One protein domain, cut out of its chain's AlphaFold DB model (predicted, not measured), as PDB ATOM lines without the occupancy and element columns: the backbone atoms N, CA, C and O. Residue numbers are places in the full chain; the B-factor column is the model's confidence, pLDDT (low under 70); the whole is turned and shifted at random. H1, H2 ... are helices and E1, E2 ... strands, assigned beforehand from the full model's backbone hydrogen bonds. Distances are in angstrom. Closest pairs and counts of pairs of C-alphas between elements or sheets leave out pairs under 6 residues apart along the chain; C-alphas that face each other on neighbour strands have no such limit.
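Overview. This is residues 64 to 178 of the 182 residues of an uncharacterized protein of Candidatus Bathyarchaeota archaeon (UniProt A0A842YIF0). A twisted sheet of three long antiparallel strands, E1, E2 and E3, is the core, with H1 over one face and H4 over the other. H2 packs on the edge strand E3, H3 packs on H2 and H4 away from the sheet, and E4 and E5 pair as a small antiparallel sheet at one end. The 115 printed residues hold four named helices and five named strands in the order H1 E1 E2 E3 E4 H2 H3 E5 H4; the class is mixed, helices and strands. The whole is compact and rounded, with a radius of gyration of the C-alphas of 13.5 A and spans of 38 by 35 by 24 A.

Arrangement. Look first at E1, residues 88 to 96, E2, residues 100 to 108, and E3, residues 111 to 119: they form a meander, each strand the antiparallel neighbour of the one before. Between E1 and E2, a hairpin, N 91 and O 105 are 2.9 A apart; between E2 and E3, also a hairpin, N 104 and O 116 are 3.0 A apart, both within hydrogen-bond range. E3 bends by 69 degrees at residue 114. H4, residues 167 to 177, is on this sheet at a height of 7.5 A, over E2 and slantwise to it at 49 degrees on the local plane; 2 of its C-alphas fall on E1 and 2 on E3, only just too few to lie over them. Its closest C-alphas to E1 are Ala 177 and Ser 93, 4.7 A. H1, residues 66 to 77, is on the opposite face at a height of 9.7 A, giving three layers, helices on both faces of a sheet; it runs along the strands, at 21 degrees to E2 on the local plane. The closest C-alphas of H1 and E3 are Met 71 and Ser 116, 7.1 A. H2, residues 129 to 137, is on the sheet too, its Glu 134 C-alpha 5.7 A from that of Ile 115 in E3, the closest pair. H3, residues 144 to 158, is not on the sheet; it touches H2 at Ala 154 and Leu 133, their closest C-alphas, 6.1 A, a helical hairpin at a steep tilt of 41 degrees, opposite ways. H3 touches H4 at Ser 148 and Val 171, their closest C-alphas, 6.1 A. In E4, residues 122 to 124, and E5, residues 161 to 163, N 124 and O 161 are 2.9 A apart, within hydrogen-bond range. Every O i to N i+4 pair is within range in H2, H3 and H4, and 7 of 8 in H1.

Along the chain. Find C-alpha 66 at (113.780, 126.226, 217.044), where H1 begins. E1 starts at C-alpha 88, (115.395, 121.263, 195.291), and spans 26.3 A; E2 spans 25.4 A, E3 22.4 A and H3 20.8 A. H4 ends at C-alpha 177, (111.633, 133.866, 198.140).

Size, cuts and confidence. The C-alphas farthest apart are those of His 85 and Met 163, 39.2 A. The printed part has no cut and no long link. Confidence is under 70 at residues 69 to 87, of which 69 to 77 belong to H1.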
ATOM      1  N   VAL A  64     114.901 127.689 222.000       87.75
ATOM      2  CA  VAL A  64     115.448 129.042 221.772       87.75
ATOM      3  C   VAL A  64     115.798 129.267 220.301       87.75
ATOM      4  O   VAL A  64     115.499 130.326 219.756       87.75
ATOM      5  N   PHE A  65     116.383 128.262 219.653       84.50
ATOM      6  CA  PHE A  65     116.805 128.308 218.254       84.50
ATOM      7  C   PHE A  65     115.896 127.486 217.339       84.50
ATOM      8  O   PHE A  65     116.290 127.174 216.220       84.50
ATOM      9  N   SER A  66     114.688 127.123 217.780       79.38
ATOM     10  CA  SER A  66     113.780 126.226 217.044       79.38
ATOM     11  C   SER A  66     113.598 126.627 215.581       79.38
ATOM     12  O   SER A  66     113.751 125.791 214.694       79.38
ATOM     13  N   LYS A  67     113.356 127.912 215.299       76.50
ATOM     14  CA  LYS A  67     113.156 128.405 213.925       76.50
ATOM     15  C   LYS A  67     114.432 128.400 213.070       76.50
ATOM     16  O   LYS A  67     114.329 128.159 211.867       76.50
ATOM     17  N   ASP A  68     115.608 128.600 213.666       70.50
ATOM     18  CA  ASP A  68     116.896 128.545 212.956       70.50
ATOM     19  C   ASP A  68     117.348 127.087 212.732       70.50
ATOM     20  O   ASP A  68     117.763 126.707 211.634       70.50
ATOM     21  N   ASN A  69     117.215 126.240 213.755       63.81
ATOM     22  CA  ASN A  69     117.640 124.843 213.747       63.81
ATOM     23  C   ASN A  69     116.749 123.951 212.884       63.81
ATOM     24  O   ASN A  69     117.280 123.106 212.165       63.81
ATOM     25  N   ASP A  70     115.424 124.124 212.929       63.59
ATOM     26  CA  ASP A  70     114.481 123.276 212.188       63.59
ATOM     27  C   ASP A  70     114.785 123.316 210.684       63.59
ATOM     28  O   ASP A  70     114.895 122.288 210.016       63.59
ATOM     29  N   MET A  71     115.070 124.507 210.163       57.94
ATOM     30  CA  MET A  71     115.451 124.679 208.768       57.94
ATOM     31  C   MET A  71     116.914 124.354 208.474       57.94
ATOM     32  O   MET A  71     117.174 123.760 207.436       57.94
ATOM     33  N   LEU A  72     117.876 124.671 209.351       57.19
ATOM     34  CA  LEU A  72     119.270 124.259 209.142       57.19
ATOM     35  C   LEU A  72     119.421 122.736 209.137       57.19
ATOM     36  O   LEU A  72     120.243 122.223 208.389       57.19
ATOM     37  N   MET A  73     118.641 121.997 209.924       54.06
ATOM     38  CA  MET A  73     118.631 120.532 209.904       54.06
ATOM     39  C   MET A  73     117.970 119.990 208.632       54.06
ATOM     40  O   MET A  73     118.537 119.110 207.984       54.06
ATOM     41  N   LYS A  74     116.825 120.559 208.226       54.03
ATOM     42  CA  LYS A  74     116.143 120.200 206.970       54.03
ATOM     43  C   LYS A  74     117.005 120.525 205.739       54.03
ATOM     44  O   LYS A  74     117.161 119.679 204.870       54.03
ATOM     45  N   ALA A  75     117.668 121.682 205.717       50.00
ATOM     46  CA  ALA A  75     118.580 122.123 204.657       50.00
ATOM     47  C   ALA A  75     119.983 121.485 204.723       50.00
ATOM     48  O   ALA A  75     120.672 121.410 203.713       50.00
ATOM     49  N   LYS A  76     120.452 120.990 205.876       46.72
ATOM     50  CA  LYS A  76     121.682 120.171 205.942       46.72
ATOM     51  C   LYS A  76     121.463 118.765 205.388       46.72
ATOM     52  O   LYS A  76     122.418 118.173 204.895       46.72
ATOM     53  N   GLN A  77     120.236 118.243 205.435       47.22
ATOM     54  CA  GLN A  77     119.873 117.021 204.706       47.22
ATOM     55  C   GLN A  77     119.756 117.266 203.190       47.22
ATOM     56  O   GLN A  77     120.006 116.354 202.407       47.22
ATOM     57  N   THR A  78     119.452 118.497 202.767       43.38
ATOM     58  CA  THR A  78     119.333 118.908 201.357       43.38
ATOM     59  C   THR A  78     120.135 120.190 201.110       43.38
ATOM     60  O   THR A  78     119.589 121.288 201.146       43.38
ATOM     61  N   SER A  79     121.445 120.023 200.934       35.53
ATOM     62  CA  SER A  79     122.528 121.013 200.802       35.53
ATOM     63  C   SER A  79     122.153 122.503 200.624       35.53
ATOM     64  O   SER A  79     121.457 122.927 199.709       35.53
ATOM     65  N   VAL A  80     122.736 123.358 201.461       38.72
ATOM     66  CA  VAL A  80     122.560 124.815 201.411       38.72
ATOM     67  C   VAL A  80     123.059 125.402 200.080       38.72
ATOM     68  O   VAL A  80     124.234 125.283 199.744       38.72
ATOM     69  N   GLY A  81     122.171 126.090 199.357       45.03
ATOM     70  CA  GLY A  81     122.522 127.233 198.509       45.03
ATOM     71  C   GLY A  81     123.463 126.990 197.325       45.03
ATOM     72  O   GLY A  81     124.305 127.834 197.061       45.03
ATOM     73  N   THR A  82     123.350 125.883 196.595       44.00
ATOM     74  CA  THR A  82     123.757 125.758 195.178       44.00
ATOM     75  C   THR A  82     123.076 124.499 194.656       44.00
ATOM     76  O   THR A  82     123.324 123.438 195.216       44.00
ATOM     77  N   LYS A  83     122.187 124.632 193.657       46.66
ATOM     78  CA  LYS A  83     121.417 123.567 192.973       46.66
ATOM     79  C   LYS A  83     121.700 122.156 193.510       46.66
ATOM     80  O   LYS A  83     122.612 121.475 193.036       46.66
ATOM     81  N   VAL A  84     120.937 121.731 194.514       52.00
ATOM     82  CA  VAL A  84     121.107 120.393 195.082       52.00
ATOM     83  C   VAL A  84     120.483 119.402 194.119       52.00
ATOM     84  O   VAL A  84     119.402 119.631 193.577       52.00
ATOM     85  N   HIS A  85     121.214 118.330 193.852       48.69
ATOM     86  CA  HIS A  85     120.828 117.251 192.952       48.69
ATOM     87  C   HIS A  85     119.349 116.853 193.168       48.69
ATOM     88  O   HIS A  85     118.995 116.430 194.264       48.69
ATOM     89  N   GLY A  86     118.494 117.016 192.145       57.22
ATOM     90  CA  GLY A  86     117.072 116.626 192.192       57.22
ATOM     91  C   GLY A  86     116.015 117.739 192.098       57.22
ATOM     92  O   GLY A  86     114.846 117.420 192.247       57.22
ATOM     93  N   GLY A  87     116.378 119.005 191.845       67.12
ATOM     94  CA  GLY A  87     115.395 120.091 191.621       67.12
ATOM     95  C   GLY A  87     114.999 120.889 192.871       67.12
ATOM     96  O   GLY A  87     114.209 121.828 192.775       67.12
ATOM     97  N   LEU A  88     115.600 120.566 194.023       78.56
ATOM     98  CA  LEU A  88     115.395 121.263 195.291       78.56
ATOM     99  C   LEU A  88     116.251 122.533 195.393       78.56
ATOM    100  O   LEU A  88     117.467 122.508 195.160       78.56
ATOM    101  N   VAL A  89     115.624 123.637 195.794       82.69
ATOM    102  CA  VAL A  89     116.266 124.938 196.015       82.69
ATOM    103  C   VAL A  89     115.913 125.455 197.405       82.69
ATOM    104  O   VAL A  89     114.756 125.415 197.812       82.69
ATOM    105  N   VAL A  90     116.920 125.948 198.130       83.94
ATOM    106  CA  VAL A  90     116.739 126.641 199.412       83.94
ATOM    107  C   VAL A  90     116.974 128.129 199.196       83.94
ATOM    108  O   VAL A  90     118.031 128.518 198.696       83.94
ATOM    109  N   SER A  91     116.009 128.953 199.582       85.94
ATOM    110  CA  SER A  91     116.038 130.403 199.395       85.94
ATOM    111  C   SER A  91     115.407 131.132 200.575       85.94
ATOM    112  O   SER A  91     114.563 130.592 201.288       85.94
ATOM    113  N   GLU A  92     115.814 132.381 200.792       88.75
ATOM    114  CA  GLU A  92     115.246 133.223 201.841       88.75
ATOM    115  C   GLU A  92     114.730 134.547 201.288       88.75
ATOM    116  O   GLU A  92     115.242 135.080 200.303       88.75
ATOM    117  N   SER A  93     113.727 135.107 201.958       90.75
ATOM    118  CA  SER A  93     113.282 136.470 201.720       90.75
ATOM    119  C   SER A  93     112.971 137.188 203.025       90.75
ATOM    120  O   SER A  93     112.607 136.599 204.046       90.75
ATOM    121  N   VAL A  94     113.106 138.509 202.964       92.88
ATOM    122  CA  VAL A  94     112.651 139.427 204.000       92.88
ATOM    123  C   VAL A  94     111.682 140.410 203.355       92.88
ATOM    124  O   VAL A  94     112.026 141.111 202.391       92.88
ATOM    125  N   HIS A  95     110.461 140.455 203.878       94.12
ATOM    126  CA  HIS A  95     109.375 141.320 203.435       94.12
ATOM    127  C   HIS A  95     108.987 142.276 204.560       94.12
ATOM    128  O   HIS A  95     108.766 141.864 205.698       94.12
ATOM    129  N   LYS A  96     108.945 143.573 204.247       94.19
ATOM    130  CA  LYS A  96     108.542 144.619 205.189       94.19
ATOM    131  C   LYS A  96     107.113 145.041 204.864       94.19
ATOM    132  O   LYS A  96     106.908 145.749 203.883       94.19
ATOM    133  N   ALA A  97     106.169 144.616 205.696       91.31
ATOM    134  CA  ALA A  97     104.798 145.114 205.710       91.31
ATOM    135  C   ALA A  97     104.661 146.190 206.808       91.31
ATOM    136  O   ALA A  97     105.618 146.910 207.102       91.31
ATOM    137  N   GLY A  98     103.507 146.260 207.484       93.06
ATOM    138  CA  GLY A  98     103.413 146.969 208.769       93.06
ATOM    139  C   GLY A  98     104.355 146.386 209.834       93.06
ATOM    140  O   GLY A  98     104.734 147.075 210.779       93.06
ATOM    141  N   LYS A  99     104.747 145.122 209.650       95.94
ATOM    142  CA  LYS A  99     105.704 144.346 210.431       95.94
ATOM    143  C   LYS A  99     106.549 143.450 209.519       95.94
ATOM    144  O   LYS A  99     106.256 143.303 208.331       95.94
ATOM    145  N   LEU A 100     107.629 142.895 210.052       96.62
ATOM    146  CA  LEU A 100     108.584 142.070 209.326       96.62
ATOM    147  C   LEU A 100     108.056 140.645 209.146       96.62
ATOM    148  O   LEU A 100     107.679 140.002 210.123       96.62
ATOM    149  N   ILE A 101     108.122 140.131 207.917       96.94
ATOM    150  CA  ILE A 101     107.946 138.711 207.593       96.94
ATOM    151  C   ILE A 101     109.255 138.205 206.988       96.94
ATOM    152  O   ILE A 101     109.781 138.788 206.039       96.94
ATOM    153  N   ARG A 102     109.780 137.109 207.524       94.38
ATOM    154  CA  ARG A 102     110.923 136.380 206.984       94.38
ATOM    155  C   ARG A 102     110.461 135.000 206.543       94.38
ATOM    156  O   ARG A 102     109.848 134.270 207.323       94.38
ATOM    157  N   ILE A 103     110.784 134.665 205.301       93.31
ATOM    158  CA  ILE A 103     110.516 133.360 204.710       93.31
ATOM    159  C   ILE A 103     111.844 132.659 204.496       93.31
ATOM    160  O   ILE A 103     112.767 133.227 203.916       93.31
ATOM    161  N   LEU A 104     111.910 131.411 204.933       90.06
ATOM    162  CA  LEU A 104     112.890 130.449 204.460       90.06
ATOM    163  C   LEU A 104     112.108 129.365 203.724       90.06
ATOM    164  O   LEU A 104     111.176 128.781 204.279       90.06
ATOM    165  N   LEU A 105     112.429 129.164 202.454       89.88
ATOM    166  CA  LEU A 105     111.689 128.318 201.533       89.88
ATOM    167  C   LEU A 105     112.601 127.196 201.045       89.88
ATOM    168  O   LEU A 105     113.728 127.438 200.622       89.88
ATOM    169  N   VAL A 106     112.086 125.972 201.085       89.12
ATOM    170  CA  VAL A 106     112.605 124.839 200.324       89.12
ATOM    171  C   VAL A 106     111.589 124.572 199.225       89.12
ATOM    172  O   VAL A 106     110.457 124.182 199.512       89.12
ATOM    173  N   SER A 107     111.963 124.822 197.976       88.31
ATOM    174  CA  SER A 107     111.108 124.572 196.819       88.31
ATOM    175  C   SER A 107     111.604 123.370 196.035       88.31
ATOM    176  O   SER A 107     112.809 123.156 195.925       88.31
ATOM    177  N   ASN A 108     110.676 122.605 195.472       86.62
ATOM    178  CA  ASN A 108     110.961 121.604 194.454       86.62
ATOM    179  C   ASN A 108     110.279 122.053 193.162       86.62
ATOM    180  O   ASN A 108     109.046 122.119 193.110       86.62
ATOM    181  N   GLU A 109     111.085 122.429 192.167       83.25
ATOM    182  CA  GLU A 109     110.621 123.116 190.954       83.25
ATOM    183  C   GLU A 109     109.724 124.325 191.306       83.25
ATOM    184  O   GLU A 109     110.175 125.257 191.977       83.25
ATOM    185  N   ASP A 110     108.451 124.297 190.906       88.06
ATOM    186  CA  ASP A 110     107.459 125.354 191.133       88.06
ATOM    187  C   ASP A 110     106.532 125.077 192.330       88.06
ATOM    188  O   ASP A 110     105.415 125.588 192.383       88.06
ATOM    189  N   SER A 111     106.955 124.273 193.310       93.19
ATOM    190  CA  SER A 111     106.135 123.937 194.484       93.19
ATOM    191  C   SER A 111     106.884 124.066 195.809       93.19
ATOM    192  O   SER A 111     108.108 123.953 195.872       93.19
ATOM    193  N   ILE A 112     106.140 124.318 196.888       94.06
ATOM    194  CA  ILE A 112     106.675 124.404 198.252       94.06
ATOM    195  C   ILE A 112     106.901 122.990 198.800       94.06
ATOM    196  O   ILE A 112     105.945 122.312 199.169       94.06
ATOM    197  N   GLU A 113     108.153 122.560 198.937       91.38
ATOM    198  CA  GLU A 113     108.495 121.329 199.668       91.38
ATOM    199  C   GLU A 113     108.416 121.580 201.183       91.38
ATOM    200  O   GLU A 113     107.827 120.813 201.952       91.38
ATOM    201  N   ASN A 114     108.988 122.699 201.634       90.81
ATOM    202  CA  ASN A 114     108.976 123.109 203.032       90.81
ATOM    203  C   ASN A 114     109.073 124.628 203.173       90.81
ATOM    204  O   ASN A 114     109.647 125.305 202.325       90.81
ATOM    205  N   ILE A 115     108.548 125.166 204.268       92.25
ATOM    206  CA  ILE A 115     108.548 126.605 204.527       92.25
ATOM    207  C   ILE A 115     108.639 126.869 206.028       92.25
ATOM    208  O   ILE A 115     108.039 126.155 206.826       92.25
ATOM    209  N   SER A 116     109.409 127.889 206.397       92.75
ATOM    210  CA  SER A 116     109.487 128.438 207.748       92.75
ATOM    211  C   SER A 116     109.148 129.911 207.655       92.75
ATOM    212  O   SER A 116     109.740 130.653 206.861       92.75
ATOM    213  N   ILE A 117     108.158 130.312 208.440       94.38
ATOM    214  CA  ILE A 117     107.631 131.663 208.491       94.38
ATOM    215  C   ILE A 117     107.967 132.219 209.869       94.38
ATOM    216  O   ILE A 117     107.602 131.670 210.908       94.38
ATOM    217  N   SER A 118     108.676 133.339 209.880       93.38
ATOM    218  CA  SER A 118     109.075 134.036 211.101       93.38
ATOM    219  C   SER A 118     108.973 135.543 210.903       93.38
ATOM    220  O   SER A 118     108.665 136.017 209.808       93.38
ATOM    221  N   GLY A 119     109.177 136.316 211.962       93.06
ATOM    222  CA  GLY A 119     109.022 137.764 211.910       93.06
ATOM    223  C   GLY A 119     108.681 138.353 213.267       93.06
ATOM    224  O   GLY A 119     108.724 137.660 214.281       93.06
ATOM    225  N   ASP A 120     108.317 139.632 213.274       95.25
ATOM    226  CA  ASP A 120     107.899 140.358 214.479       95.25
ATOM    227  C   ASP A 120     106.388 140.667 214.502       95.25
ATOM    228  O   ASP A 120     105.923 141.442 215.347       95.25
ATOM    229  N   PHE A 121     105.603 140.049 213.606       95.19
ATOM    230  CA  PHE A 121     104.136 140.105 213.581       95.19
ATOM    231  C   PHE A 121     103.489 139.354 214.751       95.19
ATOM    232  O   PHE A 121     104.087 138.476 215.366       95.19
ATOM    233  N   PHE A 122     102.243 139.712 215.068       96.19
ATOM    234  CA  PHE A 122     101.472 139.033 216.113       96.19
ATOM    235  C   PHE A 122     100.356 138.197 215.506       96.19
ATOM    236  O   PHE A 122      99.741 138.604 214.520       96.19
ATOM    237  N   THR A 123     100.074 137.057 216.127       96.50
ATOM    238  CA  THR A 123      99.037 136.122 215.694       96.50
ATOM    239  C   THR A 123      98.046 135.836 216.809       96.50
ATOM    240  O   THR A 123      98.380 135.866 217.994       96.50
ATOM    241  N   GLN A 124      96.815 135.533 216.416       96.44
ATOM    242  CA  GLN A 124      95.828 134.901 217.275       96.44
ATOM    243  C   GLN A 124      95.229 133.714 216.507       96.44
ATOM    244  O   GLN A 124      94.673 133.935 215.431       96.44
ATOM    245  N   PRO A 125      95.329 132.476 217.023       95.62
ATOM    246  CA  PRO A 125      96.007 132.077 218.264       95.62
ATOM    247  C   PRO A 125      97.521 132.354 218.266       95.62
ATOM    248  O   PRO A 125      98.188 132.162 217.255       95.62
ATOM    249  N   TYR A 126      98.067 132.766 219.415       90.44
ATOM    250  CA  TYR A 126      99.486 133.138 219.547       90.44
ATOM    251  C   TYR A 126     100.455 131.941 219.588       90.44
ATOM    252  O   TYR A 126     101.664 132.126 219.512       90.44
ATOM    253  N   THR A 127      99.949 130.713 219.744       88.81
ATOM    254  CA  THR A 127     100.756 129.481 219.776       88.81
ATOM    255  C   THR A 127     100.260 128.505 218.716       88.81
ATOM    256  O   THR A 127      99.056 128.258 218.618       88.81
ATOM    257  N   GLY A 128     101.174 127.924 217.936       90.88
ATOM    258  CA  GLY A 128     100.877 126.836 216.999       90.88
ATOM    259  C   GLY A 128     100.239 127.264 215.674       90.88
ATOM    260  O   GLY A 128     100.062 126.432 214.785       90.88
ATOM    261  N   ALA A 129      99.816 128.523 215.528       95.44
ATOM    262  CA  ALA A 129      99.068 128.955 214.349       95.44
ATOM    263  C   ALA A 129      99.956 129.094 213.102       95.44
ATOM    264  O   ALA A 129      99.514 128.768 212.002       95.44
ATOM    265  N   ILE A 130     101.210 129.520 213.275       95.50
ATOM    266  CA  ILE A 130     102.169 129.628 212.171       95.50
ATOM    267  C   ILE A 130     102.665 128.252 211.743       95.50
ATOM    268  O   ILE A 130     102.721 127.986 210.550       95.50
ATOM    269  N   GLU A 131     102.896 127.339 212.682       94.31
ATOM    270  CA  GLU A 131     103.263 125.951 212.381       94.31
ATOM    271  C   GLU A 131     102.169 125.265 211.547       94.31
ATOM    272  O   GLU A 131     102.446 124.562 210.576       94.31
ATOM    273  N   LYS A 132     100.894 125.507 211.879       97.19
ATOM    274  CA  LYS A 132      99.758 125.013 211.087       97.19
ATOM    275  C   LYS A 132      99.709 125.633 209.691       97.19
ATOM    276  O   LYS A 132      99.401 124.924 208.736       97.19
ATOM    277  N   LEU A 133     100.009 126.928 209.569       97.69
ATOM    278  CA  LEU A 133     100.089 127.601 208.274       97.69
ATOM    279  C   LEU A 133     101.221 127.012 207.420       97.69
ATOM    280  O   LEU A 133     100.984 126.659 206.270       97.69
ATOM    281  N   GLU A 134     102.415 126.832 207.989       96.44
ATOM    282  CA  GLU A 134     103.567 126.201 207.330       96.44
ATOM    283  C   GLU A 134     103.212 124.798 206.806       96.44
ATOM    284  O   GLU A 134     103.506 124.469 205.658       96.44
ATOM    285  N   ILE A 135     102.513 123.987 207.611       96.56
ATOM    286  CA  ILE A 135     102.029 122.657 207.206       96.56
ATOM    287  C   ILE A 135     101.020 122.750 206.053       96.56
ATOM    288  O   ILE A 135     101.136 121.997 205.088       96.56
ATOM    289  N   ALA A 136     100.049 123.663 206.128       97.69
ATOM    290  CA  ALA A 136      98.999 123.813 205.117       97.69
ATOM    291  C   ALA A 136      99.527 124.281 203.747       97.69
ATOM    292  O   ALA A 136      98.904 124.020 202.711       97.69
ATOM    293  N   LEU A 137     100.673 124.968 203.740       97.38
ATOM    294  CA  LEU A 137     101.329 125.475 202.535       97.38
ATOM    295  C   LEU A 137     102.234 124.448 201.845       97.38
ATOM    296  O   LEU A 137     102.623 124.674 200.700       97.38
ATOM    297  N   LYS A 138     102.541 123.310 202.477       95.19
ATOM    298  CA  LYS A 138     103.301 122.239 201.818       95.19
ATOM    299  C   LYS A 138     102.574 121.730 200.569       95.19
ATOM    300  O   LYS A 138     101.356 121.530 200.565       95.19
ATOM    301  N   GLY A 139     103.339 121.542 199.500       94.62
ATOM    302  CA  GLY A 139     102.873 121.165 198.168       94.62
ATOM    303  C   GLY A 139     102.109 122.261 197.420       94.62
ATOM    304  O   GLY A 139     101.574 121.988 196.348       94.62
ATOM    305  N   ALA A 140     101.998 123.482 197.958       96.44
ATOM    306  CA  ALA A 140     101.341 124.568 197.238       96.44
ATOM    307  C   ALA A 140     102.204 125.026 196.043       96.44
ATOM    308  O   ALA A 140     103.426 125.126 196.189       96.44
ATOM    309  N   PRO A 141     101.600 125.330 194.880       95.56
ATOM    310  CA  PRO A 141     102.323 125.930 193.764       95.56
ATOM    311  C   PRO A 141     102.860 127.324 194.119       95.56
ATOM    312  O   PRO A 141     102.173 128.120 194.761       95.56
ATOM    313  N   LEU A 142     104.064 127.641 193.647       94.62
ATOM    314  CA  LEU A 142     104.700 128.960 193.707       94.62
ATOM    315  C   LEU A 142     104.204 129.849 192.556       94.62
ATOM    316  O   LEU A 142     104.976 130.360 191.739       94.62
ATOM    317  N   GLU A 143     102.883 129.988 192.508       95.06
ATOM    318  CA  GLU A 143     102.100 130.782 191.568       95.06
ATOM    319  C   GLU A 143     101.122 131.625 192.403       95.06
ATOM    320  O   GLU A 143     100.589 131.163 193.416       95.06
ATOM    321  N   LYS A 144     100.949 132.894 192.040       95.56
ATOM    322  CA  LYS A 144     100.262 133.901 192.846       95.56
ATOM    323  C   LYS A 144      98.810 133.543 193.138       95.56
ATOM    324  O   LYS A 144      98.391 133.663 194.293       95.56
ATOM    325  N   GLU A 145      98.038 133.132 192.140       97.00
ATOM    326  CA  GLU A 145      96.618 132.834 192.310       97.00
ATOM    327  C   GLU A 145      96.412 131.579 193.170       97.00
ATOM    328  O   GLU A 145      95.647 131.611 194.143       97.00
ATOM    329  N   ALA A 146      97.146 130.503 192.874       96.38
ATOM    330  CA  ALA A 146      97.106 129.260 193.639       96.38
ATOM    331  C   ALA A 146      97.540 129.463 195.102       96.38
ATOM    332  O   ALA A 146      96.876 128.984 196.030       96.38
ATOM    333  N   LEU A 147      98.623 130.210 195.324       97.31
ATOM    334  CA  LEU A 147      99.146 130.485 196.658       97.31
ATOM    335  C   LEU A 147      98.200 131.382 197.464       97.31
ATOM    336  O   LEU A 147      97.950 131.115 198.640       97.31
ATOM    337  N   SER A 148      97.617 132.403 196.829       98.19
ATOM    338  CA  SER A 148      96.625 133.283 197.463       98.19
ATOM    339  C   SER A 148      95.393 132.506 197.923       98.19
ATOM    340  O   SER A 148      94.914 132.706 199.042       98.19
ATOM    341  N   ALA A 149      94.894 131.589 197.088       98.06
ATOM    342  CA  ALA A 149      93.775 130.722 197.441       98.06
ATOM    343  C   ALA A 149      94.119 129.813 198.632       98.06
ATOM    344  O   ALA A 149      93.350 129.754 199.596       98.06
ATOM    345  N   ARG A 150      95.300 129.177 198.609       98.12
ATOM    346  CA  ARG A 150      95.755 128.295 199.693       98.12
ATOM    347  C   ARG A 150      95.939 129.044 201.013       98.12
ATOM    348  O   ARG A 150      95.509 128.552 202.053       98.12
ATOM    349  N   ILE A 151      96.539 130.235 200.988       98.19
ATOM    350  CA  ILE A 151      96.718 131.072 202.184       98.19
ATOM    351  C   ILE A 151      95.364 131.481 202.756       98.19
ATOM    352  O   ILE A 151      95.146 131.354 203.959       98.19
ATOM    353  N   LYS A 152      94.428 131.921 201.911       98.31
ATOM    354  CA  LYS A 152      93.089 132.314 202.359       98.31
ATOM    355  C   LYS A 152      92.355 131.163 203.052       98.31
ATOM    356  O   LYS A 152      91.764 131.362 204.114       98.31
ATOM    357  N   GLU A 153      92.406 129.967 202.472       98.19
ATOM    358  CA  GLU A 153      91.818 128.756 203.053       98.19
ATOM    359  C   GLU A 153      92.491 128.370 204.378       98.19
ATOM    360  O   GLU A 153      91.812 128.116 205.377       98.19
ATOM    361  N   ALA A 154      93.826 128.384 204.422       98.06
ATOM    362  CA  ALA A 154      94.587 128.086 205.630       98.06
ATOM    363  C   ALA A 154      94.251 129.071 206.761       98.06
ATOM    364  O   ALA A 154      93.980 128.657 207.885       98.06
ATOM    365  N   PHE A 155      94.173 130.371 206.466       98.00
ATOM    366  CA  PHE A 155      93.794 131.377 207.459       98.00
ATOM    367  C   PHE A 155      92.389 131.128 208.011       98.00
ATOM    368  O   PHE A 155      92.193 131.169 209.226       98.00
ATOM    369  N   GLY A 156      91.424 130.827 207.135       97.88
ATOM    370  CA  GLY A 156      90.050 130.527 207.535       97.88
ATOM    371  C   GLY A 156      89.944 129.273 208.406       97.88
ATOM    372  O   GLY A 156      89.334 129.315 209.470       97.88
ATOM    373  N   SER A 157      90.573 128.176 207.985       97.56
ATOM    374  CA  SER A 157      90.535 126.890 208.701       97.56
ATOM    375  C   SER A 157      91.255 126.919 210.053       97.56
ATOM    376  O   SER A 157      90.804 126.279 211.002       97.56
ATOM    377  N   ILE A 158      92.346 127.681 210.172       97.56
ATOM    378  CA  ILE A 158      93.086 127.859 211.430       97.56
ATOM    379  C   ILE A 158      92.375 128.860 212.359       97.56
ATOM    380  O   ILE A 158      92.598 128.834 213.570       97.56
ATOM    381  N   GLY A 159      91.529 129.740 211.810       97.00
ATOM    382  CA  GLY A 159      91.036 130.923 212.517       97.00
ATOM    383  C   GLY A 159      92.157 131.932 212.780       97.00
ATOM    384  O   GLY A 159      92.170 132.585 213.822       97.00
ATOM    385  N   LEU A 160      93.134 132.009 211.870       97.62
ATOM    386  CA  LEU A 160      94.339 132.816 212.024       97.62
ATOM    387  C   LEU A 160      94.036 134.296 211.775       97.62
ATOM    388  O   LEU A 160      93.725 134.713 210.658       97.62
ATOM    389  N   MET A 161      94.206 135.100 212.821       97.19
ATOM    390  CA  MET A 161      94.256 136.557 212.739       97.19
ATOM    391  C   MET A 161      95.700 137.027 212.881       97.19
ATOM    392  O   MET A 161      96.422 136.555 213.759       97.19
ATOM    393  N   VAL A 162      96.111 137.976 212.040       96.94
ATOM    394  CA  VAL A 162      97.462 138.550 212.052       96.94
ATOM    395  C   VAL A 162      97.370 140.060 212.236       96.94
ATOM    396  O   VAL A 162      96.572 140.723 211.577       96.94
ATOM    397  N   MET A 163      98.195 140.608 213.128       96.75
ATOM    398  CA  MET A 163      98.337 142.049 213.325       96.75
ATOM    399  C   MET A 163      99.695 142.512 212.796       96.75
ATOM    400  O   MET A 163     100.739 141.986 213.192       96.75
ATOM    401  N   GLY A 164      99.674 143.526 211.928       94.88
ATOM    402  CA  GLY A 164     100.867 144.090 211.285       94.88
ATOM    403  C   GLY A 164     101.201 143.506 209.908       94.88
ATOM    404  O   GLY A 164     102.151 143.967 209.283       94.88
ATOM    405  N   ALA A 165     100.422 142.545 209.412       96.81
ATOM    406  CA  ALA A 165     100.544 142.001 208.062       96.81
ATOM    407  C   ALA A 165      99.185 141.522 207.534       96.81
ATOM    408  O   ALA A 165      98.315 141.114 208.304       96.81
ATOM    409  N   THR A 166      99.019 141.559 206.216       97.50
ATOM    410  CA  THR A 166      97.851 141.048 205.491       97.50
ATOM    411  C   THR A 166      98.144 139.679 204.878       97.50
ATOM    412  O   THR A 166      99.300 139.303 204.721       97.50
ATOM    413  N   GLN A 167      97.113 138.936 204.460       97.44
ATOM    414  CA  GLN A 167      97.302 137.672 203.722       97.44
ATOM    415  C   GLN A 167      98.140 137.861 202.446       97.44
ATOM    416  O   GLN A 167      98.955 137.004 202.117       97.44
ATOM    417  N   ASN A 168      97.977 138.998 201.759       97.75
ATOM    418  CA  ASN A 168      98.744 139.314 200.556       97.75
ATOM    419  C   ASN A 168     100.234 139.533 200.863       97.75
ATOM    420  O   ASN A 168     101.072 139.134 200.065       97.75
ATOM    421  N   ASP A 169     100.583 140.066 202.038       98.12
ATOM    422  CA  ASP A 169     101.988 140.189 202.447       98.12
ATOM    423  C   ASP A 169     102.672 138.821 202.581       98.12
ATOM    424  O   ASP A 169     103.842 138.686 202.238       98.12
ATOM    425  N   PHE A 170     101.952 137.783 203.028       98.00
ATOM    426  CA  PHE A 170     102.490 136.417 203.053       98.00
ATOM    427  C   PHE A 170     102.686 135.864 201.638       98.00
ATOM    428  O   PHE A 170     103.717 135.249 201.373       98.00
ATOM    429  N   VAL A 171     101.739 136.108 200.723       97.94
ATOM    430  CA  VAL A 171     101.873 135.727 199.304       97.94
ATOM    431  C   VAL A 171     103.120 136.375 198.702       97.94
ATOM    432  O   VAL A 171     103.972 135.685 198.148       97.94
ATOM    433  N   GLU A 172     103.256 137.692 198.849       97.38
ATOM    434  CA  GLU A 172     104.383 138.455 198.313       97.38
ATOM    435  C   GLU A 172     105.713 138.027 198.929       97.38
ATOM    436  O   GLU A 172     106.687 137.840 198.201       97.38
ATOM    437  N   ALA A 173     105.760 137.805 200.244       97.12
ATOM    438  CA  ALA A 173     106.967 137.344 200.919       97.12
ATOM    439  C   ALA A 173     107.431 135.977 200.389       97.12
ATOM    440  O   ALA A 173     108.625 135.784 200.148       97.12
ATOM    441  N   ILE A 174     106.503 135.040 200.173       96.62
ATOM    442  CA  ILE A 174     106.814 133.701 199.656       96.62
ATOM    443  C   ILE A 174     107.246 133.765 198.193       96.62
ATOM    444  O   ILE A 174     108.268 133.183 197.838       96.62
ATOM    445  N   LEU A 175     106.528 134.510 197.346       94.62
ATOM    446  CA  LEU A 175     106.908 134.681 195.942       94.62
ATOM    447  C   LEU A 175     108.254 135.392 195.801       94.62
ATOM    448  O   LEU A 175     109.044 135.028 194.943       94.62
ATOM    449  N   LYS A 176     108.572 136.345 196.682       93.25
ATOM    450  CA  LYS A 176     109.893 136.983 196.730       93.25
ATOM    451  C   LYS A 176     111.009 136.005 197.110       93.25
ATOM    452  O   LYS A 176     112.158 136.236 196.750       93.25
ATOM    453  N   ALA A 177     110.692 134.944 197.855       89.81
ATOM    454  CA  ALA A 177     111.633 133.866 198.140       89.81
ATOM    455  C   ALA A 177     111.761 132.884 196.966       89.81
ATOM    456  O   ALA A 177     112.707 132.102 196.955       89.81
ATOM    457  N   LYS A 178     110.853 132.892 195.980       88.00
ATOM    458  CA  LYS A 178     110.965 132.027 194.803       88.00
ATOM    459  C   LYS A 178     112.273 132.340 194.077       88.00
ATOM    460  O   LYS A 178     112.528 133.476 193.687       88.00
TER     461      LYS A 178